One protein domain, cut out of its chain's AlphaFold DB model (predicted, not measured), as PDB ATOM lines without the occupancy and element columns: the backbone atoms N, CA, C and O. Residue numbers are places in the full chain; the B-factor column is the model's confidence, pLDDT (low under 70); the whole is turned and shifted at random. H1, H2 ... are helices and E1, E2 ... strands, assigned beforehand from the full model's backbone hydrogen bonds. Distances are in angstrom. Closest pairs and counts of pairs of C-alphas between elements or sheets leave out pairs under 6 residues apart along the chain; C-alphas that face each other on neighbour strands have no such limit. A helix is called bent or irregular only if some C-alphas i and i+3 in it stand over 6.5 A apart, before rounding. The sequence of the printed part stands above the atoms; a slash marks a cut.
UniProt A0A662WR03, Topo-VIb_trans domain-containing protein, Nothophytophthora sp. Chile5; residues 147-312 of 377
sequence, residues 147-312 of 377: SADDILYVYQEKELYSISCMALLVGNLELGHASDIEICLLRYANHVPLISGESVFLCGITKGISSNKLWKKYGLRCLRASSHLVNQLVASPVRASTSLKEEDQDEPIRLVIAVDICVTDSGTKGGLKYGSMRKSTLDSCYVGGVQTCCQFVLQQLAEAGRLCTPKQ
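This is residues 147 to 312 of the 377 residues of the protein "Topo-VIb_trans domain-containing protein" of Nothophytophthora sp. Chile5 (UniProt A0A662WR03). One six-stranded sheet, twisted and curled like part of a barrel, has its hollow face covered by the long helix H4 over E1 and E2, with short H2 side by side with H4 and the sheet curled round H2. The loop residues 244 to 249 stick out and stand free. The 166 printed residues hold E1 E2 E3 H1 H2 H3 E4 E5 E6 H4 in chain order, in a mixed class of helices and strands, with under half of the residues in named elements. The sheet runs E1 E2 E6 E3 E5 E4 and is mixed, parallel at E6 and E3 alone. The whole is compact, with a radius of gyration of the C-alphas of 16.4 A, yet elongated, spanning 57 by 32 by 28 A.

Find C-alpha 152 at (22.750, 40.505, 30.072), where E1, residues 152 to 157, begins. Beside it look for E2, residues 161 to 170, and then E6, residues 254 to 263, each 29.7 A long. E3 is residues 181 to 189, 25.2 A; E5 is 233 to 237 and E4 is 220 to 224. H1 is residues 198 to 202, H2 204 to 209, H3 212 to 216. H4, residues 284 to 303, runs 29.4 A to C-alpha 303 at (23.259, 50.702, 34.604), with a kink of 26 degrees near residue 291. H1 and H4 are irregular: C-alphas 198 and 201 are 7.6 A apart, 285 and 288 7.2 A.

Start at the hairpin E1 and E2, antiparallel, with N 154 and O 165 at 2.8 A. Next, E2 and E6 are antiparallel, N 164 and O 260 at 2.8 A; E6 and E3 are parallel, N 186 and O 257 at 2.8 A. E3 and E5 are antiparallel, N 183 and O 233 at 2.8 A, as is the hairpin E4 and E5, N 223 and O 234 at 2.8 A. H2 and H4 are on the same face of the sheet and make two layers with it, that is, helices on one face of a sheet. H4 runs slantwise to the strands at a height of 8.1 A over the sheet; its closest C-alphas to E1 are Val 297 and Val 154, 6.1 A. H2 and H4 touch at Gly 204 and Ser 284, C-alphas 4.5 A apart, at a shallow tilt of 28 degrees, the same way. H3, at the sheet's level, only just touches H4, with 3 pairs of C-alphas within 8 A, the closest those of Leu 214 and Gln 295, 6.1 A apart; H4 touches H3 with residues 291 to 295 alone. H1 is not on the sheet. In H2 and H3 every O i to N i+4 pair is within hydrogen-bond range; H4 has 14 of 16, H1 0 of 1 but 1 of 2 O i to N i+3 pairs.

The C-alphas of Leu 244 and Thr 268, the two farthest apart, are 57.9 A apart. The printed part has no cut. The links E5 to E6 and E6 to H4 are long. Mean pLDDT of the printed part is 83.7; look for values under 70 at, among others, residues 174 to 178, 239 to 251 and 265 to 270.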
ATOM      1  N   SER A 147      29.533  34.317  36.091       87.94
ATOM      2  CA  SER A 147      28.225  33.857  36.582       87.94
ATOM      3  C   SER A 147      27.151  34.017  35.503       87.94
ATOM      4  O   SER A 147      27.214  34.928  34.678       87.94
ATOM      5  N   ALA A 148      26.108  33.185  35.533       86.94
ATOM      6  CA  ALA A 148      24.926  33.383  34.690       86.94
ATOM      7  C   ALA A 148      24.236  34.730  34.979       86.94
ATOM      8  O   ALA A 148      23.746  35.380  34.058       86.94
ATOM      9  N   ASP A 149      24.281  35.192  36.233       87.56
ATOM     10  CA  ASP A 149      23.744  36.496  36.653       87.56
ATOM     11  C   ASP A 149      24.515  37.677  36.042       87.56
ATOM     12  O   ASP A 149      24.028  38.809  35.999       87.56
ATOM     13  N   ASP A 150      25.733  37.426  35.555       88.25
ATOM     14  CA  ASP A 150      26.548  38.431  34.896       88.25
ATOM     15  C   ASP A 150      26.183  38.626  33.425       88.25
ATOM     16  O   ASP A 150      26.631  39.595  32.808       88.25
ATOM     17  N   ILE A 151      25.369  37.737  32.866       91.31
ATOM     18  CA  ILE A 151      24.981  37.771  31.468       91.31
ATOM     19  C   ILE A 151      23.748  38.650  31.306       91.31
ATOM     20  O   ILE A 151      22.692  38.414  31.888       91.31
ATOM     21  N   LEU A 152      23.867  39.648  30.439       94.12
ATOM     22  CA  LEU A 152      22.750  40.505  30.072       94.12
ATOM     23  C   LEU A 152      22.131  40.028  28.770       94.12
ATOM     24  O   LEU A 152      22.841  39.677  27.827       94.12
ATOM     25  N   TYR A 153      20.805  40.061  28.710       93.56
ATOM     26  CA  TYR A 153      20.042  39.574  27.572       93.56
ATOM     27  C   TYR A 153      18.956  40.569  27.170       93.56
ATOM     28  O   TYR A 153      18.203  41.089  27.995       93.56
ATOM     29  N   VAL A 154      18.857  40.816  25.867       95.75
ATOM     30  CA  VAL A 154      17.827  41.648  25.255       95.75
ATOM     31  C   VAL A 154      17.219  40.894  24.085       95.75
ATOM     32  O   VAL A 154      17.924  40.429  23.193       95.75
ATOM     33  N   TYR A 155      15.892  40.850  24.055       95.69
ATOM     34  CA  TYR A 155      15.115  40.301  22.954       95.69
ATOM     35  C   TYR A 155      14.282  41.401  22.302       95.69
ATOM     36  O   TYR A 155      13.612  42.182  22.978       95.69
ATOM     37  N   GLN A 156      14.318  41.466  20.974       93.62
ATOM     38  CA  GLN A 156      13.440  42.320  20.188       93.62
ATOM     39  C   GLN A 156      12.739  41.521  19.110       93.62
ATOM     40  O   GLN A 156      13.371  41.018  18.184       93.62
ATOM     41  N   GLU A 157      11.418  41.516  19.168       92.00
ATOM     42  CA  GLU A 157      10.588  40.960  18.113       92.00
ATOM     43  C   GLU A 157      10.209  42.035  17.092       92.00
ATOM     44  O   GLU A 157       9.851  43.168  17.436       92.00
ATOM     45  N   LYS A 158      10.315  41.688  15.812       87.50
ATOM     46  CA  LYS A 158       9.780  42.436  14.675       87.50
ATOM     47  C   LYS A 158       8.809  41.523  13.930       87.50
ATOM     48  O   LYS A 158       8.786  40.319  14.133       87.50
ATOM     49  N   GLU A 159       8.041  42.096  13.011       85.75
ATOM     50  CA  GLU A 159       6.973  41.383  12.295       85.75
ATOM     51  C   GLU A 159       7.424  40.086  11.590       85.75
ATOM     52  O   GLU A 159       6.660  39.123  11.538       85.75
ATOM     53  N   LEU A 160       8.654  40.053  11.054       87.75
ATOM     54  CA  LEU A 160       9.181  38.938  10.246       87.75
ATOM     55  C   LEU A 160      10.417  38.251  10.843       87.75
ATOM     56  O   LEU A 160      10.898  37.262  10.291       87.75
ATOM     57  N   TYR A 161      11.003  38.828  11.887       92.06
ATOM     58  CA  TYR A 161      12.228  38.324  12.488       92.06
ATOM     59  C   TYR A 161      12.353  38.804  13.930       92.06
ATOM     60  O   TYR A 161      11.825  39.853  14.292       92.06
ATOM     61  N   SER A 162      13.103  38.074  14.736       94.31
ATOM     62  CA  SER A 162      13.501  38.479  16.076       94.31
ATOM     63  C   SER A 162      15.013  38.661  16.144       94.31
ATOM     64  O   SER A 162      15.761  38.120  15.328       94.31
ATOM     65  N   ILE A 163      15.460  39.493  17.080       96.81
ATOM     66  CA  ILE A 163      16.871  39.716  17.380       96.81
ATOM     67  C   ILE A 163      17.067  39.486  18.871       96.81
ATOM     68  O   ILE A 163      16.534  40.235  19.691       96.81
ATOM     69  N   SER A 164      17.885  38.499  19.194       95.56
ATOM     70  CA  SER A 164      18.397  38.240  20.532       95.56
ATOM     71  C   SER A 164      19.814  38.790  20.628       95.56
ATOM     72  O   SER A 164      20.632  38.553  19.740       95.56
ATOM     73  N   CYS A 165      20.110  39.530  21.688       96.06
ATOM     74  CA  CYS A 165      21.442  40.034  21.986       96.06
ATOM     75  C   CYS A 165      21.803  39.651  23.414       96.06
ATOM     76  O   CYS A 165      21.077  39.981  24.348       96.06
ATOM     77  N   MET A 166      22.925  38.964  23.566       94.06
ATOM     78  CA  MET A 166      23.501  38.587  24.844       94.06
ATOM     79  C   MET A 166      24.862  39.260  24.981       94.06
ATOM     80  O   MET A 166      25.628  39.285  24.015       94.06
ATOM     81  N   ALA A 167      25.170  39.805  26.154       94.75
ATOM     82  CA  ALA A 167      26.459  40.430  26.412       94.75
ATOM     83  C   ALA A 167      27.021  40.062  27.783       94.75
ATOM     84  O   ALA A 167      26.288  39.982  28.768       94.75
ATOM     85  N   LEU A 168      28.341  39.906  27.829       93.19
ATOM     86  CA  LEU A 168      29.121  39.691  29.039       93.19
ATOM     87  C   LEU A 168      30.408  40.510  28.943       93.19
ATOM     88  O   LEU A 168      31.160  40.373  27.978       93.19
ATOM     89  N   LEU A 169      30.653  41.359  29.938       91.19
ATOM     90  CA  LEU A 169      31.918  42.072  30.087       91.19
ATOM     91  C   LEU A 169      32.782  41.324  31.107       91.19
ATOM     92  O   LEU A 169      32.338  41.113  32.233       91.19
ATOM     93  N   VAL A 170      33.981  40.933  30.691       88.12
ATOM     94  CA  VAL A 170      34.991  40.226  31.483       88.12
ATOM     95  C   VAL A 170      36.196  41.147  31.677       88.12
ATOM     96  O   VAL A 170      36.585  41.870  30.755       88.12
ATOM     97  N   GLY A 171      36.788  41.098  32.866       82.38
ATOM     98  CA  GLY A 171      37.854  42.003  33.293       82.38
ATOM     99  C   GLY A 171      37.313  43.200  34.077       82.38
ATOM    100  O   GLY A 171      36.139  43.565  33.974       82.38
ATOM    101  N   ASN A 172      38.181  43.806  34.885       69.50
ATOM    102  CA  ASN A 172      37.818  44.950  35.712       69.50
ATOM    103  C   ASN A 172      38.038  46.243  34.933       69.50
ATOM    104  O   ASN A 172      39.152  46.567  34.533       69.50
ATOM    105  N   LEU A 173      36.960  46.998  34.730       70.19
ATOM    106  CA  LEU A 173      37.051  48.340  34.179       70.19
ATOM    107  C   LEU A 173      37.209  49.323  35.338       70.19
ATOM    108  O   LEU A 173      36.236  49.677  36.004       70.19
ATOM    109  N   GLU A 174      38.446  49.731  35.608       64.25
ATOM    110  CA  GLU A 174      38.722  50.684  36.677       64.25
ATOM    111  C   GLU A 174      38.292  52.103  36.286       64.25
ATOM    112  O   GLU A 174      38.650  52.645  35.236       64.25
ATOM    113  N   LEU A 175      37.507  52.728  37.164       57.88
ATOM    114  CA  LEU A 175      37.078  54.114  37.014       57.88
ATOM    115  C   LEU A 175      38.299  55.044  37.053       57.88
ATOM    116  O   LEU A 175      38.943  55.188  38.088       57.88
ATOM    117  N   GLY A 176      38.584  55.707  35.932       52.84
ATOM    118  CA  GLY A 176      39.745  56.593  35.767       52.84
ATOM    119  C   GLY A 176      40.800  56.065  34.791       52.84
ATOM    120  O   GLY A 176      41.572  56.865  34.263       52.84
ATOM    121  N   HIS A 177      40.769  54.770  34.456       62.94
ATOM    122  CA  HIS A 177      41.656  54.177  33.458       62.94
ATOM    123  C   HIS A 177      40.943  54.015  32.111       62.94
ATOM    124  O   HIS A 177      39.939  53.318  31.965       62.94
ATOM    125  N   ALA A 178      41.454  54.723  31.104       65.94
ATOM    126  CA  ALA A 178      40.956  54.642  29.740       65.94
ATOM    127  C   ALA A 178      41.593  53.431  29.041       65.94
ATOM    128  O   ALA A 178      42.643  53.559  28.412       65.94
ATOM    129  N   SER A 179      40.949  52.269  29.146       77.06
ATOM    130  CA  SER A 179      41.429  51.021  28.541       77.06
ATOM    131  C   SER A 179      40.650  50.650  27.282       77.06
ATOM    132  O   SER A 179      39.456  50.939  27.152       77.06
ATOM    133  N   ASP A 180      41.340  50.011  26.338       86.25
ATOM    134  CA  ASP A 180      40.704  49.387  25.181       86.25
ATOM    135  C   ASP A 180      39.871  48.177  25.633       86.25
ATOM    136  O   ASP A 180      40.281  47.421  26.511       86.25
ATOM    137  N   ILE A 181      38.704  47.990  25.014       89.81
ATOM    138  CA  ILE A 181      37.836  46.830  25.236       89.81
ATOM    139  C   ILE A 181      37.846  45.976  23.970       89.81
ATOM    140  O   ILE A 181      37.345  46.398  22.922       89.81
ATOM    141  N   GLU A 182      38.380  44.764  24.052       91.94
ATOM    142  CA  GLU A 182      38.315  43.805  22.950       91.94
ATOM    143  C   GLU A 182      36.897  43.248  22.822       91.94
ATOM    144  O   GLU A 182      36.310  42.795  23.802       91.94
ATOM    145  N   ILE A 183      36.321  43.259  21.619       92.94
ATOM    146  CA  ILE A 183      34.957  42.776  21.392       92.94
ATOM    147  C   ILE A 183      34.999  41.423  20.686       92.94
ATOM    148  O   ILE A 183      35.275  41.334  19.483       92.94
ATOM    149  N   CYS A 184      34.633  40.375  21.419       91.94
ATOM    150  CA  CYS A 184      34.392  39.054  20.860       91.94
ATOM    151  C   CYS A 184      32.947  38.971  20.355       91.94
ATOM    152  O   CYS A 184      31.998  38.913  21.135       91.94
ATOM    153  N   LEU A 185      32.775  39.007  19.033       93.12
ATOM    154  CA  LEU A 185      31.463  39.018  18.397       93.12
ATOM    155  C   LEU A 185      31.076  37.629  17.874       93.12
ATOM    156  O   LEU A 185      31.585  37.178  16.846       93.12
ATOM    157  N   LEU A 186      30.092  37.006  18.521       93.44
ATOM    158  CA  LEU A 186      29.449  35.776  18.069       93.44
ATOM    159  C   LEU A 186      28.177  36.118  17.281       93.44
ATOM    160  O   LEU A 186      27.327  36.888  17.730       93.44
ATOM    161  N   ARG A 187      28.051  35.581  16.068       94.19
ATOM    162  CA  ARG A 187      26.987  35.950  15.124       94.19
ATOM    163  C   ARG A 187      26.210  34.707  14.743       94.19
ATOM    164  O   ARG A 187      26.815  33.764  14.240       94.19
ATOM    165  N   TYR A 188      24.897  34.742  14.901       94.62
ATOM    166  CA  TYR A 188      24.018  33.618  14.616       94.62
ATOM    167  C   TYR A 188      22.851  34.041  13.723       94.62
ATOM    168  O   TYR A 188      22.430  35.203  13.696       94.62
ATOM    169  N   ALA A 189      22.365  33.081  12.945       93.25
ATOM    170  CA  ALA A 189      21.160  33.201  12.147       93.25
ATOM    171  C   ALA A 189      20.349  31.912  12.284       93.25
ATOM    172  O   ALA A 189      20.830  30.849  11.888       93.25
ATOM    173  N   ASN A 190      19.125  32.005  12.808       91.50
ATOM    174  CA  ASN A 190      18.308  30.848  13.188       91.50
ATOM    175  C   ASN A 190      19.076  29.878  14.103       91.50
ATOM    176  O   ASN A 190      19.119  28.680  13.823       91.50
ATOM    177  N   HIS A 191      19.752  30.403  15.132       90.44
ATOM    178  CA  HIS A 191      20.569  29.630  16.077       90.44
ATOM    179  C   HIS A 191      21.792  28.917  15.467       90.44
ATOM    180  O   HIS A 191      22.480  28.160  16.152       90.44
ATOM    181  N   VAL A 192      22.114  29.159  14.194       91.12
ATOM    182  CA  VAL A 192      23.299  28.599  13.533       91.12
ATOM    183  C   VAL A 192      24.392  29.668  13.458       91.12
ATOM    184  O   VAL A 192      24.098  30.776  12.993       91.12
ATOM    185  N   PRO A 193      25.643  29.375  13.865       92.38
ATOM    186  CA  PRO A 193      26.744  30.322  13.736       92.38
ATOM    187  C   PRO A 193      26.923  30.790  12.290       92.38
ATOM    188  O   PRO A 193      26.763  30.027  11.338       92.38
ATOM    189  N   LEU A 194      27.287  32.051  12.098       91.62
ATOM    190  CA  LEU A 194      27.719  32.559  10.803       91.62
ATOM    191  C   LEU A 194      29.222  32.344  10.656       91.62
ATOM    192  O   LEU A 194      29.996  32.726  11.530       91.62
ATOM    193  N   ILE A 195      29.638  31.808   9.509       88.75
ATOM    194  CA  ILE A 195      31.053  31.595   9.184       88.75
ATOM    195  C   ILE A 195      31.829  32.920   9.318       88.75
ATOM    196  O   ILE A 195      31.449  33.954   8.746       88.75
ATOM    197  N   SER A 196      32.908  32.898  10.100       82.44
ATOM    198  CA  SER A 196      33.874  33.996  10.203       82.44
ATOM    199  C   SER A 196      34.853  33.940   9.038       82.44
ATOM    200  O   SER A 196      35.286  32.877   8.626       82.44
ATOM    201  N   GLY A 197      35.144  35.090   8.446       77.06
ATOM    202  CA  GLY A 197      36.008  35.200   7.278       77.06
ATOM    203  C   GLY A 197      36.083  36.648   6.816       77.06
ATOM    204  O   GLY A 197      35.512  37.537   7.452       77.06
ATOM    205  N   GLU A 198      36.726  36.894   5.677       74.69
ATOM    206  CA  GLU A 198      37.009  38.249   5.173       74.69
ATOM    207  C   GLU A 198      35.761  39.148   5.069       74.69
ATOM    208  O   GLU A 198      35.814  40.360   5.285       74.69
ATOM    209  N   SER A 199      34.594  38.556   4.796       82.50
ATOM    210  CA  SER A 199      33.328  39.280   4.653       82.50
ATOM    211  C   SER A 199      32.666  39.678   5.977       82.50
ATOM    212  O   SER A 199      31.544  40.188   5.957       82.50
ATOM    213  N   VAL A 200      33.290  39.444   7.136       87.38
ATOM    214  CA  VAL A 200      32.652  39.675   8.441       87.38
ATOM    215  C   VAL A 200      32.152  41.110   8.613       87.38
ATOM    216  O   VAL A 200      31.011  41.316   9.026       87.38
ATOM    217  N   PHE A 201      32.926  42.104   8.180       89.44
ATOM    218  CA  PHE A 201      32.550  43.520   8.266       89.44
ATOM    219  C   PHE A 201      31.450  43.933   7.277       89.44
ATOM    220  O   PHE A 201      30.916  45.040   7.367       89.44
ATOM    221  N   LEU A 202      31.089  43.067   6.323       90.25
ATOM    222  CA  LEU A 202      29.948  43.290   5.435       90.25
ATOM    223  C   LEU A 202      28.624  42.868   6.080       90.25
ATOM    224  O   LEU A 202      27.580  43.373   5.657       90.25
ATOM    225  N   CYS A 203      28.671  42.003   7.099       93.69
ATOM    226  CA  CYS A 203      27.504  41.486   7.807       93.69
ATOM    227  C   CYS A 203      26.723  42.601   8.514       93.69
ATOM    228  O   CYS A 203      27.306  43.448   9.196       93.69
ATOM    229  N   GLY A 204      25.393  42.568   8.396       94.75
ATOM    230  CA  GLY A 204      24.493  43.500   9.074       94.75
ATOM    231  C   GLY A 204      24.665  43.521  10.597       94.75
ATOM    232  O   GLY A 204      24.611  44.598  11.188       94.75
ATOM    233  N   ILE A 205      24.960  42.370  11.220       95.88
ATOM    234  CA  ILE A 205      25.249  42.288  12.662       95.88
ATOM    235  C   ILE A 205      26.499  43.105  13.008       95.88
ATOM    236  O   ILE A 205      26.434  44.041  13.804       95.88
ATOM    237  N   THR A 206      27.622  42.799  12.354       94.81
ATOM    238  CA  THR A 206      28.907  43.464  12.600       94.81
ATOM    239  C   THR A 206      28.816  44.966  12.351       94.81
ATOM    240  O   THR A 206      29.292  45.745  13.168       94.81
ATOM    241  N   LYS A 207      28.140  45.390  11.275       94.94
ATOM    242  CA  LYS A 207      27.895  46.811  10.971       94.94
ATOM    243  C   LYS A 207      27.049  47.517  12.031       94.94
ATOM    244  O   LYS A 207      27.304  48.684  12.326       94.94
ATOM    245  N   GLY A 208      26.034  46.839  12.572       94.81
ATOM    246  CA  GLY A 208      25.192  47.372  13.646       94.81
ATOM    247  C   GLY A 208      25.991  47.622  14.920       94.81
ATOM    248  O   GLY A 208      25.890  48.701  15.505       94.81
ATOM    249  N   ILE A 209      26.842  46.665  15.291       94.75
ATOM    250  CA  ILE A 209      27.709  46.758  16.469       94.75
ATOM    251  C   ILE A 209      28.813  47.787  16.256       94.75
ATOM    252  O   ILE A 209      29.020  48.628  17.116       94.75
ATOM    253  N   SER A 210      29.479  47.821  15.102       94.25
ATOM    254  CA  SER A 210      30.570  48.772  14.844       94.25
ATOM    255  C   SER A 210      30.097  50.214  14.587       94.25
ATOM    256  O   SER A 210      30.878  51.059  14.153       94.25
ATOM    257  N   SER A 211      28.810  50.515  14.774       93.25
ATOM    258  CA  SER A 211      28.250  51.845  14.537       93.25
ATOM    259  C   SER A 211      28.804  52.855  15.541       93.25
ATOM    260  O   SER A 211      28.562  52.747  16.739       93.25
ATOM    261  N   ASN A 212      29.465  53.915  15.065       86.44
ATOM    262  CA  ASN A 212      29.983  54.987  15.931       86.44
ATOM    263  C   ASN A 212      28.912  55.592  16.855       86.44
ATOM    264  O   ASN A 212      29.222  56.030  17.961       86.44
ATOM    265  N   LYS A 213      27.645  55.614  16.420       88.62
ATOM    266  CA  LYS A 213      26.527  56.131  17.225       88.62
ATOM    267  C   LYS A 213      26.302  55.316  18.501       88.62
ATOM    268  O   LYS A 213      25.883  55.894  19.498       88.62
ATOM    269  N   LEU A 214      26.577  54.012  18.457       90.25
ATOM    270  CA  LEU A 214      26.406  53.096  19.581       90.25
ATOM    271  C   LEU A 214      27.405  53.409  20.706       90.25
ATOM    272  O   LEU A 214      27.016  53.553  21.860       90.25
ATOM    273  N   TRP A 215      28.676  53.591  20.348       91.88
ATOM    274  CA  TRP A 215      29.790  53.712  21.296       91.88
ATOM    275  C   TRP A 215      30.017  55.127  21.815       91.88
ATOM    276  O   TRP A 215      30.446  55.312  22.953       91.88
ATOM    277  N   LYS A 216      29.664  56.144  21.019       88.69
ATOM    278  CA  LYS A 216      29.910  57.552  21.360       88.69
ATOM    279  C   LYS A 216      29.289  57.964  22.701       88.69
ATOM    280  O   LYS A 216      29.876  58.781  23.404       88.69
ATOM    281  N   LYS A 217      28.129  57.403  23.077       87.06
ATOM    282  CA  LYS A 217      27.466  57.679  24.371       87.06
ATOM    283  C   LYS A 217      28.322  57.252  25.572       87.06
ATOM    284  O   LYS A 217      28.202  57.847  26.637       87.06
ATOM    285  N   TYR A 218      29.197  56.273  25.374       87.12
ATOM    286  CA  TYR A 218      30.095  55.721  26.384       87.12
ATOM    287  C   TYR A 218      31.513  56.311  26.292       87.12
ATOM    288  O   TYR A 218      32.406  55.873  26.995       87.12
ATOM    289  N   GLY A 219      31.739  57.323  25.439       85.56
ATOM    290  CA  GLY A 219      33.074  57.908  25.245       85.56
ATOM    291  C   GLY A 219      34.031  57.013  24.459       85.56
ATOM    292  O   GLY A 219      35.232  57.274  24.435       85.56
ATOM    293  N   LEU A 220      33.497  55.987  23.797       89.38
ATOM    294  CA  LEU A 220      34.253  54.992  23.048       89.38
ATOM    295  C   LEU A 220      34.022  55.156  21.539       89.38
ATOM    296  O   LEU A 220      33.005  55.692  21.082       89.38
ATOM    297  N   ARG A 221      34.965  54.653  20.747       91.12
ATOM    298  CA  ARG A 221      34.837  54.426  19.305       91.12
ATOM    299  C   ARG A 221      35.137  52.965  19.013       91.12
ATOM    300  O   ARG A 221      36.090  52.415  19.548       91.12
ATOM    301  N   CYS A 222      34.353  52.351  18.139       92.69
ATOM    302  CA  CYS A 222      34.621  50.986  17.705       92.69
ATOM    303  C   CYS A 222      35.524  51.003  16.476       92.69
ATOM    304  O   CYS A 222      35.192  51.595  15.448       92.69
ATOM    305  N   LEU A 223      36.669  50.350  16.597       91.00
ATOM    306  CA  LEU A 223      37.667  50.162  15.561       91.00
ATOM    307  C   LEU A 223      37.664  48.702  15.110       91.00
ATOM    308  O   LEU A 223      37.201  47.812  15.825       91.00
ATOM    309  N   ARG A 224      38.172  48.462  13.902       90.06
ATOM    310  CA  ARG A 224      38.437  47.104  13.421       90.06
ATOM    311  C   ARG A 224      39.777  46.651  13.979       90.06
ATOM    312  O   ARG A 224      40.746  47.404  13.885       90.06
ATOM    313  N   ALA A 225      39.821  45.442  14.516       84.56
ATOM    314  CA  ALA A 225      41.079  44.792  14.843       84.56
ATOM    315  C   ALA A 225      41.740  44.241  13.571       84.56
ATOM    316  O   ALA A 225      41.086  44.067  12.539       84.56
ATOM    317  N   SER A 226      43.033  43.938  13.658       74.75
ATOM    318  CA  SER A 226      43.756  43.193  12.622       74.75
ATOM    319  C   SER A 226      43.383  41.707  12.592       74.75
ATOM    320  O   SER A 226      43.629  41.048  11.590       74.75
ATOM    321  N   SER A 227      42.783  41.177  13.664       74.12
ATOM    322  CA  SER A 227      42.375  39.773  13.741       74.12
ATOM    323  C   SER A 227      41.170  39.471  12.846       74.12
ATOM    324  O   SER A 227      40.172  40.199  12.834       74.12
ATOM    325  N   HIS A 228      41.248  38.354  12.120       66.75
ATOM    326  CA  HIS A 228      40.212  37.900  11.191       66.75
ATOM    327  C   HIS A 228      39.265  36.849  11.793       66.75
ATOM    328  O   HIS A 228      38.148  36.681  11.298       66.75
ATOM    329  N   LEU A 229      39.664  36.180  12.880       70.88
ATOM    330  CA  LEU A 229      38.933  35.046  13.462       70.88
ATOM    331  C   LEU A 229      38.145  35.446  14.715       70.88
ATOM    332  O   LEU A 229      36.916  35.385  14.714       70.88
ATOM    333  N   VAL A 230      38.847  35.918  15.746       76.88
ATOM    334  CA  VAL A 230      38.293  36.342  17.047       76.88
ATOM    335  C   VAL A 230      38.624  37.804  17.329       76.88
ATOM    336  O   VAL A 230      39.532  38.350  16.711       76.88
ATOM    337  N   ASN A 231      37.902  38.456  18.240       80.31
ATOM    338  CA  ASN A 231      38.178  39.840  18.665       80.31
ATOM    339  C   ASN A 231      38.327  40.821  17.487       80.31
ATOM    340  O   ASN A 231      39.234  41.644  17.435       80.31
ATOM    341  N   GLN A 232      37.438  40.714  16.495       83.88
ATOM    342  CA  GLN A 232      37.505  41.467  15.231       83.88
ATOM    343  C   GLN A 232      37.240  42.973  15.399       83.88
ATOM    344  O   GLN A 232      37.393  43.757  14.456       83.88
ATOM    345  N   LEU A 233      36.785  43.385  16.581       91.69
ATOM    346  CA  LEU A 233      36.422  44.751  16.917       91.69
ATOM    347  C   LEU A 233      37.075  45.132  18.249       91.69
ATOM    348  O   LEU A 233      37.177  44.306  19.149       91.69
ATOM    349  N   VAL A 234      37.476  46.394  18.377       91.69
ATOM    350  CA  VAL A 234      37.990  46.974  19.626       91.69
ATOM    351  C   VAL A 234      37.231  48.263  19.896       91.69
ATOM    352  O   VAL A 234      37.151  49.126  19.020       91.69
ATOM    353  N   ALA A 235      36.643  48.404  21.080       91.06
ATOM    354  CA  ALA A 235      36.108  49.675  21.541       91.06
ATOM    355  C   ALA A 235      37.197  50.429  22.305       91.06
ATOM    356  O   ALA A 235      37.523  50.095  23.438       91.06
ATOM    357  N   SER A 236      37.741  51.460  21.666       87.75
ATOM    358  CA  SER A 236      38.792  52.299  22.232       87.75
ATOM    359  C   SER A 236      38.224  53.606  22.771       87.75
ATOM    360  O   SER A 236      37.331  54.184  22.136       87.75
ATOM    361  N   PRO A 237      38.769  54.144  23.869       83.81
ATOM    362  CA  PRO A 237      38.496  55.508  24.301       83.81
ATOM    363  C   PRO A 237      38.697  56.515  23.161       83.81
ATOM    364  O   PRO A 237      39.669  56.461  22.406       83.81
ATOM    365  N   VAL A 238      37.758  57.453  23.008       80.94
ATOM    366  CA  VAL A 238      37.899  58.560  22.042       80.94
ATOM    367  C   VAL A 238      39.024  59.505  22.468       80.94
ATOM    368  O   VAL A 238      39.662  60.125  21.619       80.94
ATOM    369  N   ARG A 239      39.273  59.591  23.777       68.12
ATOM    370  CA  ARG A 239      40.360  60.347  24.395       68.12
ATOM    371  C   ARG A 239      41.259  59.339  25.103       68.12
ATOM    372  O   ARG A 239      40.787  58.641  25.996       68.12
ATOM    373  N   ALA A 240      42.498  59.199  24.643       55.47
ATOM    374  CA  ALA A 240      43.466  58.297  25.261       55.47
ATOM    375  C   ALA A 240      43.956  58.894  26.586       55.47
ATOM    376  O   ALA A 240      44.165  60.106  26.660       55.47
ATOM    377  N   SER A 241      44.165  58.064  27.611       51.09
ATOM    378  CA  SER A 241      44.925  58.508  28.776       51.09
ATOM    379  C   SER A 241      46.386  58.713  28.363       51.09
ATOM    380  O   SER A 241      46.970  57.914  27.633       51.09
ATOM    381  N   THR A 242      46.983  59.814  28.813       43.03
ATOM    382  CA  THR A 242      48.426  60.081  28.706       43.03
ATOM    383  C   THR A 242      49.232  59.349  29.777       43.03
ATOM    384  O   THR A 242      50.448  59.524  29.845       43.03
ATOM    385  N   SER A 243      48.583  58.526  30.607       45.53
ATOM    386  CA  SER A 243      49.273  57.645  31.540       45.53
ATOM    387  C   SER A 243      50.176  56.724  30.725       45.53
ATOM    388  O   SER A 243      49.683  55.945  29.904       45.53
ATOM    389  N   LEU A 244      51.493  56.860  30.922       39.56
ATOM    390  CA  LEU A 244      52.474  55.855  30.524       39.56
ATOM    391  C   LEU A 244      51.857  54.496  30.843       39.56
ATOM    392  O   LEU A 244      51.465  54.274  31.985       39.56
ATOM    393  N   LYS A 245      51.678  53.656  29.819       44.56
ATOM    394  CA  LYS A 245      51.279  52.268  30.017       44.56
ATOM    395  C   LYS A 245      52.357  51.657  30.902       44.56
ATOM    396  O   LYS A 245      53.425  51.316  30.400       44.56
ATOM    397  N   GLU A 246      52.127  51.610  32.207       43.03
ATOM    398  CA  GLU A 246      52.793  50.617  33.023       43.03
ATOM    399  C   GLU A 246      52.398  49.286  32.380       43.03
ATOM    400  O   GLU A 246      51.228  49.066  32.054       43.03
ATOM    401  N   GLU A 247      53.392  48.465  32.045       43.94
ATOM    402  CA  GLU A 247      53.199  47.096  31.556       43.94
ATOM    403  C   GLU A 247      52.661  46.224  32.702       43.94
ATOM    404  O   GLU A 247      53.215  45.169  33.008       43.94
ATOM    405  N   ASP A 248      51.616  46.688  33.386       46.78
ATOM    406  CA  ASP A 248      50.935  45.892  34.380       46.78
ATOM    407  C   ASP A 248      50.213  44.763  33.655       46.78
ATOM    408  O   ASP A 248      49.541  44.944  32.635       46.78
ATOM    409  N   GLN A 249      50.444  43.562  34.175       49.34
ATOM    410  CA  GLN A 249      50.002  42.275  33.648       49.34
ATOM    411  C   GLN A 249      48.491  42.056  33.820       49.34
ATOM    412  O   GLN A 249      48.051  40.918  33.986       49.34
ATOM    413  N   ASP A 250      47.698  43.124  33.813       59.03
ATOM    414  CA  ASP A 250      46.258  43.018  33.960       59.03
ATOM    415  C   ASP A 250      45.651  42.383  32.711       59.03
ATOM    416  O   ASP A 250      45.998  42.696  31.564       59.03
ATOM    417  N   GLU A 251      44.744  41.432  32.939       65.75
ATOM    418  CA  GLU A 251      44.046  40.754  31.859       65.75
ATOM    419  C   GLU A 251      43.290  41.772  30.988       65.75
ATOM    420  O   GLU A 251      42.634  42.679  31.510       65.75
ATOM    421  N   PRO A 252      43.337  41.632  29.649       75.69
ATOM    422  CA  PRO A 252      42.662  42.566  28.763       75.69
ATOM    423  C   PRO A 252      41.154  42.540  29.016       75.69
ATOM    424  O   PRO A 252      40.548  41.471  29.119       75.69
ATOM    425  N   ILE A 253      40.536  43.722  29.050       87.69
ATOM    426  CA  ILE A 253      39.084  43.852  29.185       87.69
ATOM    427  C   ILE A 253      38.429  43.326  27.907       87.69
ATOM    428  O   ILE A 253      38.706  43.805  26.803       87.69
ATOM    429  N   ARG A 254      37.532  42.348  28.049       90.06
ATOM    430  CA  ARG A 254      36.856  41.688  26.926       90.06
ATOM    431  C   ARG A 254      35.350  41.815  27.057       90.06
ATOM    432  O   ARG A 254      34.763  41.454  28.069       90.06
ATOM    433  N   LEU A 255      34.702  42.262  25.992       92.88
ATOM    434  CA  LEU A 255      33.256  42.259  25.852       92.88
ATOM    435  C   LEU A 255      32.850  41.165  24.868       92.88
ATOM    436  O   LEU A 255      33.085  41.272  23.665       92.88
ATOM    437  N   VAL A 256      32.198  40.123  25.368       93.69
ATOM    438  CA  VAL A 256      31.586  39.097  24.526       93.69
ATOM    439  C   VAL A 256      30.171  39.540  24.183       93.69
ATOM    440  O   VAL A 256      29.368  39.785  25.078       93.69
ATOM    441  N   ILE A 257      29.861  39.654  22.890       94.75
ATOM    442  CA  ILE A 257      28.516  39.954  22.386       94.75
ATOM    443  C   ILE A 257      28.088  38.819  21.464       94.75
ATOM    444  O   ILE A 257      28.708  38.596  20.425       94.75
ATOM    445  N   ALA A 258      26.998  38.141  21.807       94.81
ATOM    446  CA  ALA A 258      26.340  37.183  20.933       94.81
ATOM    447  C   ALA A 258      25.045  37.782  20.386       94.81
ATOM    448  O   ALA A 258      24.176  38.205  21.145       94.81
ATOM    449  N   VAL A 259      24.908  37.814  19.062       96.88
ATOM    450  CA  VAL A 259      23.688  38.275  18.394       96.88
ATOM    451  C   VAL A 259      23.133  37.161  17.534       96.88
ATOM    452  O   VAL A 259      23.823  36.668  16.642       96.88
ATOM    453  N   ASP A 260      21.874  36.819  17.766       95.81
ATOM    454  CA  ASP A 260      21.128  35.851  16.976       95.81
ATOM    455  C   ASP A 260      19.916  36.516  16.332       95.81
ATOM    456  O   ASP A 260      19.171  37.249  16.983       95.81
ATOM    457  N   ILE A 261      19.743  36.285  15.032       96.00
ATOM    458  CA  ILE A 261      18.592  36.772  14.272       96.00
ATOM    459  C   ILE A 261      17.810  35.566  13.776       96.00
ATOM    460  O   ILE A 261      18.341  34.761  13.012       96.00
ATOM    461  N   CYS A 262      16.546  35.466  14.169       92.94
ATOM    462  CA  CYS A 262      15.675  34.346  13.829       92.94
ATOM    463  C   CYS A 262      14.472  34.802  13.008       92.94
ATOM    464  O   CYS A 262      14.019  35.935  13.141       92.94
ATOM    465  N   VAL A 263      13.940  33.930  12.152       90.69
ATOM    466  CA  VAL A 263      12.616  34.140  11.538       90.69
ATOM    467  C   VAL A 263      11.542  33.924  12.604       90.69
ATOM    468  O   VAL A 263      11.645  32.984  13.385       90.69
ATOM    469  N   THR A 264      10.517  34.773  12.640       83.12
ATOM    470  CA  THR A 264       9.364  34.596  13.539       83.12
ATOM    471  C   THR A 264       8.293  33.712  12.903       83.12
ATOM    472  O   THR A 264       8.136  33.693  11.679       83.12
ATOM    473  N   ASP A 265       7.494  33.027  13.725       68.38
ATOM    474  CA  ASP A 265       6.414  32.138  13.262       68.38
ATOM    475  C   ASP A 265       5.329  32.873  12.448       68.38
ATOM    476  O   ASP A 265       4.683  32.293  11.572       68.38
ATOM    477  N   SER A 266       5.167  34.184  12.669       59.75
ATOM    478  CA  SER A 266       4.310  35.071  11.868       59.75
ATOM    479  C   SER A 266       4.798  35.241  10.419       59.75
ATOM    480  O   SER A 266       4.008  35.533   9.517       59.75
ATOM    481  N   GLY A 267       6.089  35.016  10.164       53.94
ATOM    482  CA  GLY A 267       6.779  35.170   8.884       53.94
ATOM    483  C   GLY A 267       6.613  33.981   7.938       53.94
ATOM    484  O   GLY A 267       7.586  33.519   7.347       53.94
ATOM    485  N   THR A 268       5.390  33.494   7.725       51.84
ATOM    486  CA  THR A 268       5.092  32.273   6.937       51.84
ATOM    487  C   THR A 268       5.583  32.271   5.473       51.84
ATOM    488  O   THR A 268       5.471  31.252   4.786       51.84
ATOM    489  N   LYS A 269       6.155  33.373   4.957       53.16
ATOM    490  CA  LYS A 269       6.642  33.485   3.566       53.16
ATOM    491  C   LYS A 269       8.054  34.061   3.382       53.16
ATOM    492  O   LYS A 269       8.531  34.067   2.248       53.16
ATOM    493  N   GLY A 270       8.745  34.512   4.432       60.59
ATOM    494  CA  GLY A 270      10.049  35.180   4.306       60.59
ATOM    495  C   GLY A 270      11.139  34.509   5.135       60.59
ATOM    496  O   GLY A 270      11.061  34.508   6.353       60.59
ATOM    497  N   GLY A 271      12.167  33.955   4.487       81.69
ATOM    498  CA  GLY A 271      13.396  33.554   5.181       81.69
ATOM    499  C   GLY A 271      14.287  34.758   5.510       81.69
ATOM    500  O   GLY A 271      14.063  35.863   5.008       81.69
ATOM    501  N   LEU A 272      15.340  34.539   6.303       88.94
ATOM    502  CA  LEU A 272      16.368  35.559   6.523       88.94
ATOM    503  C   LEU A 272      17.052  35.950   5.207       88.94
ATOM    504  O   LEU A 272      17.328  35.107   4.349       88.94
ATOM    505  N   LYS A 273      17.357  37.240   5.067       91.06
ATOM    506  CA  LYS A 273      18.104  37.779   3.931       91.06
ATOM    507  C   LYS A 273      19.600  37.679   4.208       91.06
ATOM    508  O   LYS A 273      20.130  38.352   5.090       91.06
ATOM    509  N   TYR A 274      20.285  36.856   3.430       90.19
ATOM    510  CA  TYR A 274      21.737  36.734   3.495       90.19
ATOM    511  C   TYR A 274      22.393  37.671   2.482       90.19
ATOM    512  O   TYR A 274      21.897  37.834   1.369       90.19
ATOM    513  N   GLY A 275      23.525  38.263   2.858       85.06
ATOM    514  CA  GLY A 275      24.318  39.132   1.985       85.06
ATOM    515  C   GLY A 275      25.169  38.365   0.969       85.06
ATOM    516  O   GLY A 275      25.793  38.976   0.106       85.06
ATOM    517  N   SER A 276      25.232  37.033   1.069       80.38
ATOM    518  CA  SER A 276      25.950  36.175   0.128       80.38
ATOM    519  C   SER A 276      25.351  34.769   0.054       80.38
ATOM    520  O   SER A 276      24.693  34.298   0.984       80.38
ATOM    521  N   MET A 277      25.655  34.055  -1.035       77.38
ATOM    522  CA  MET A 277      25.264  32.650  -1.228       77.38
ATOM    523  C   MET A 277      25.896  31.700  -0.202       77.38
ATOM    524  O   MET A 277      25.314  30.662   0.103       77.38
ATOM    525  N   ARG A 278      27.053  32.069   0.368       79.62
ATOM    526  CA  ARG A 278      27.725  31.315   1.440       79.62
ATOM    527  C   ARG A 278      26.991  31.409   2.777       79.62
ATOM    528  O   ARG A 278      27.360  30.710   3.711       79.62
ATOM    529  N   LYS A 279      25.988  32.292   2.889       84.62
ATOM    530  CA  LYS A 279      25.256  32.576   4.131       84.62
ATOM    531  C   LYS A 279      26.166  32.955   5.309       84.62
ATOM    532  O   LYS A 279      25.766  32.827   6.455       84.62
ATOM    533  N   SER A 280      27.367  33.470   5.036       85.56
ATOM    534  CA  SER A 280      28.328  33.949   6.046       85.56
ATOM    535  C   SER A 280      27.994  35.347   6.583       85.56
ATOM    536  O   SER A 280      28.552  35.806   7.583       85.56
ATOM    537  N   THR A 281      27.096  36.058   5.898       91.50
ATOM    538  CA  THR A 281      26.701  37.429   6.214       91.50
ATOM    539  C   THR A 281      25.191  37.582   6.126       91.50
ATOM    540  O   THR A 281      24.552  37.058   5.211       91.50
ATOM    541  N   LEU A 282      24.620  38.336   7.061       93.62
ATOM    542  CA  LEU A 282      23.247  38.823   6.974       93.62
ATOM    543  C   LEU A 282      23.211  40.184   6.283       93.62
ATOM    544  O   LEU A 282      24.182  40.947   6.343       93.62
ATOM    545  N   ASP A 283      22.096  40.467   5.618       93.69
ATOM    546  CA  ASP A 283      21.901  41.690   4.844       93.69
ATOM    547  C   ASP A 283      21.960  42.969   5.705       93.69
ATOM    548  O   ASP A 283      21.748  42.968   6.920       93.69
ATOM    549  N   SER A 284      22.240  44.097   5.054       93.25
ATOM    550  CA  SER A 284      22.287  45.410   5.703       93.25
ATOM    551  C   SER A 284      20.945  45.880   6.281       93.25
ATOM    552  O   SER A 284      20.942  46.739   7.163       93.25
ATOM    553  N   CYS A 285      19.813  45.306   5.862       93.12
ATOM    554  CA  CYS A 285      18.499  45.659   6.399       93.12
ATOM    555  C   CYS A 285      18.360  45.409   7.912       93.12
ATOM    556  O   CYS A 285      17.566  46.080   8.570       93.12
ATOM    557  N   TYR A 286      19.160  44.500   8.484       95.38
ATOM    558  CA  TYR A 286      19.126  44.178   9.913       95.38
ATOM    559  C   TYR A 286      19.917  45.163  10.789       95.38
ATOM    560  O   TYR A 286      19.740  45.169  12.006       95.38
ATOM    561  N   VAL A 287      20.755  46.027  10.197       95.69
ATOM    562  CA  VAL A 287      21.686  46.922  10.919       95.69
ATOM    563  C   VAL A 287      20.978  47.772  11.971       95.69
ATOM    564  O   VAL A 287      21.441  47.847  13.105       95.69
ATOM    565  N   GLY A 288      19.845  48.393  11.628       95.38
ATOM    566  CA  GLY A 288      19.114  49.252  12.564       95.38
ATOM    567  C   GLY A 288      18.547  48.480  13.760       95.38
ATOM    568  O   GLY A 288      18.627  48.948  14.896       95.38
ATOM    569  N   GLY A 289      18.028  47.271  13.515       94.62
ATOM    570  CA  GLY A 289      17.511  46.388  14.560       94.62
ATOM    571  C   GLY A 289      18.619  45.928  15.503       94.62
ATOM    572  O   GLY A 289      18.491  46.073  16.717       94.62
ATOM    573  N   VAL A 290      19.746  45.478  14.943       96.56
ATOM    574  CA  VAL A 290      20.923  45.072  15.724       96.56
ATOM    575  C   VAL A 290      21.468  46.240  16.536       96.56
ATOM    576  O   VAL A 290      21.709  46.075  17.728       96.56
ATOM    577  N   GLN A 291      21.608  47.427  15.936       95.69
ATOM    578  CA  GLN A 291      22.077  48.617  16.646       95.69
ATOM    579  C   GLN A 291      21.171  48.938  17.840       95.69
ATOM    580  O   GLN A 291      21.670  49.225  18.923       95.69
ATOM    581  N   THR A 292      19.852  48.865  17.656       94.94
ATOM    582  CA  THR A 292      18.887  49.133  18.731       94.94
ATOM    583  C   THR A 292      18.994  48.085  19.837       94.94
ATOM    584  O   THR A 292      19.010  48.430  21.013       94.94
ATOM    585  N   CYS A 293      19.095  46.805  19.474       95.56
ATOM    586  CA  CYS A 293      19.209  45.709  20.437       95.56
ATOM    587  C   CYS A 293      20.509  45.797  21.248       95.56
ATOM    588  O   CYS A 293      20.485  45.764  22.478       95.56
ATOM    589  N   CYS A 294      21.632  46.054  20.573       95.62
ATOM    590  CA  CYS A 294      22.918  46.275  21.229       95.62
ATOM    591  C   CYS A 294      22.918  47.545  22.090       95.62
ATOM    592  O   CYS A 294      23.533  47.571  23.149       95.62
ATOM    593  N   GLN A 295      22.211  48.602  21.684       95.06
ATOM    594  CA  GLN A 295      22.108  49.813  22.497       95.06
ATOM    595  C   GLN A 295      21.474  49.529  23.862       95.06
ATOM    596  O   GLN A 295      21.963  50.058  24.859       95.06
ATOM    597  N   PHE A 296      20.433  48.695  23.916       95.44
ATOM    598  CA  PHE A 296      19.812  48.307  25.182       95.44
ATOM    599  C   PHE A 296      20.739  47.453  26.046       95.44
ATOM    600  O   PHE A 296      20.841  47.724  27.237       95.44
ATOM    601  N   VAL A 297      21.456  46.479  25.470       95.06
ATOM    602  CA  VAL A 297      22.349  45.630  26.277       95.06
ATOM    603  C   VAL A 297      23.536  46.427  26.833       95.06
ATOM    604  O   VAL A 297      23.879  46.291  28.001       95.06
ATOM    605  N   LEU A 298      24.110  47.349  26.045       94.06
ATOM    606  CA  LEU A 298      25.163  48.250  26.529       94.06
ATOM    607  C   LEU A 298      24.641  49.229  27.588       94.06
ATOM    608  O   LEU A 298      25.376  49.605  28.497       94.06
ATOM    609  N   GLN A 299      23.379  49.649  27.478       93.19
ATOM    610  CA  GLN A 299      22.753  50.482  28.499       93.19
ATOM    611  C   GLN A 299      22.588  49.707  29.810       93.19
ATOM    612  O   GLN A 299      22.927  50.253  30.854       93.19
ATOM    613  N   GLN A 300      22.159  48.443  29.760       92.88
ATOM    614  CA  GLN A 300      22.097  47.584  30.946       92.88
ATOM    615  C   GLN A 300      23.487  47.358  31.562       92.88
ATOM    616  O   GLN A 300      23.617  47.425  32.780       92.88
ATOM    617  N   LEU A 301      24.546  47.187  30.752       90.94
ATOM    618  CA  LEU A 301      25.926  47.122  31.265       90.94
ATOM    619  C   LEU A 301      26.316  48.398  32.016       90.94
ATOM    620  O   LEU A 301      26.969  48.330  33.055       90.94
ATOM    621  N   ALA A 302      25.931  49.563  31.492       88.94
ATOM    622  CA  ALA A 302      26.223  50.838  32.134       88.94
ATOM    623  C   ALA A 302      25.408  51.051  33.419       88.94
ATOM    624  O   ALA A 302      25.941  51.541  34.412       88.94
ATOM    625  N   GLU A 303      24.136  50.650  33.426       88.00
ATOM    626  CA  GLU A 303      23.259  50.702  34.604       88.00
ATOM    627  C   GLU A 303      23.712  49.732  35.704       88.00
ATOM    628  O   GLU A 303      23.633  50.069  36.883       88.00
ATOM    629  N   ALA A 304      24.274  48.581  35.327       84.75
ATOM    630  CA  ALA A 304      24.929  47.641  36.236       84.75
ATOM    631  C   ALA A 304      26.313  48.119  36.724       84.75
ATOM    632  O   ALA A 304      26.983  47.402  37.462       84.75
ATOM    633  N   GLY A 305      26.774  49.302  36.295       79.88
ATOM    634  CA  GLY A 305      28.070  49.864  36.679       79.88
ATOM    635  C   GLY A 305      29.281  49.177  36.042       79.88
ATOM    636  O   GLY A 305      30.404  49.442  36.453       79.88
ATOM    637  N   ARG A 306      29.078  48.311  35.041       83.50
ATOM    638  CA  ARG A 306      30.157  47.563  34.372       83.50
ATOM    639  C   ARG A 306      30.762  48.316  33.195       83.50
ATOM    640  O   ARG A 306      31.937  48.154  32.892       83.50
ATOM    641  N   LEU A 307      29.965  49.148  32.528       84.81
ATOM    642  CA  LEU A 307      30.424  50.017  31.447       84.81
ATOM    643  C   LEU A 307      30.350  51.481  31.880       84.81
ATOM    644  O   LEU A 307      29.272  52.009  32.148       84.81
ATOM    645  N   CYS A 308      31.489  52.165  31.899       75.88
ATOM    646  CA  CYS A 308      31.531  53.558  32.320       75.88
ATOM    647  C   CYS A 308      31.027  54.513  31.228       75.88
ATOM    648  O   CYS A 308      31.284  54.350  30.035       75.88
ATOM    649  N   THR A 309      30.322  55.559  31.651       75.19
ATOM    650  CA  THR A 309      29.921  56.684  30.799       75.19
ATOM    651  C   THR A 309      30.869  57.874  30.989       75.19
ATOM    652  O   THR A 309      31.440  58.039  32.067       75.19
ATOM    653  N   PRO A 310      30.992  58.785  30.005       70.62
ATOM    654  CA  PRO A 310      31.835  59.975  30.136       70.62
ATOM    655  C   PRO A 310      31.474  60.853  31.337       70.62
ATOM    656  O   PRO A 310      32.349  61.487  31.912       70.62
ATOM    657  N   LYS A 311      30.191  60.885  31.727       69.06
ATOM    658  CA  LYS A 311      29.738  61.627  32.911       69.06
ATOM    659  C   LYS A 311      30.278  61.019  34.200       69.06
ATOM    660  O   LYS A 311      30.775  61.758  35.030       69.06
ATOM    661  N   GLN A 312      30.249  59.693  34.328       68.44
ATOM    662  CA  GLN A 312      30.826  59.009  35.490       68.44
ATOM    663  C   GLN A 312      32.335  59.253  35.591       68.44
ATOM    664  O   GLN A 312      32.826  59.507  36.684       68.44
TER     665      GLN A 312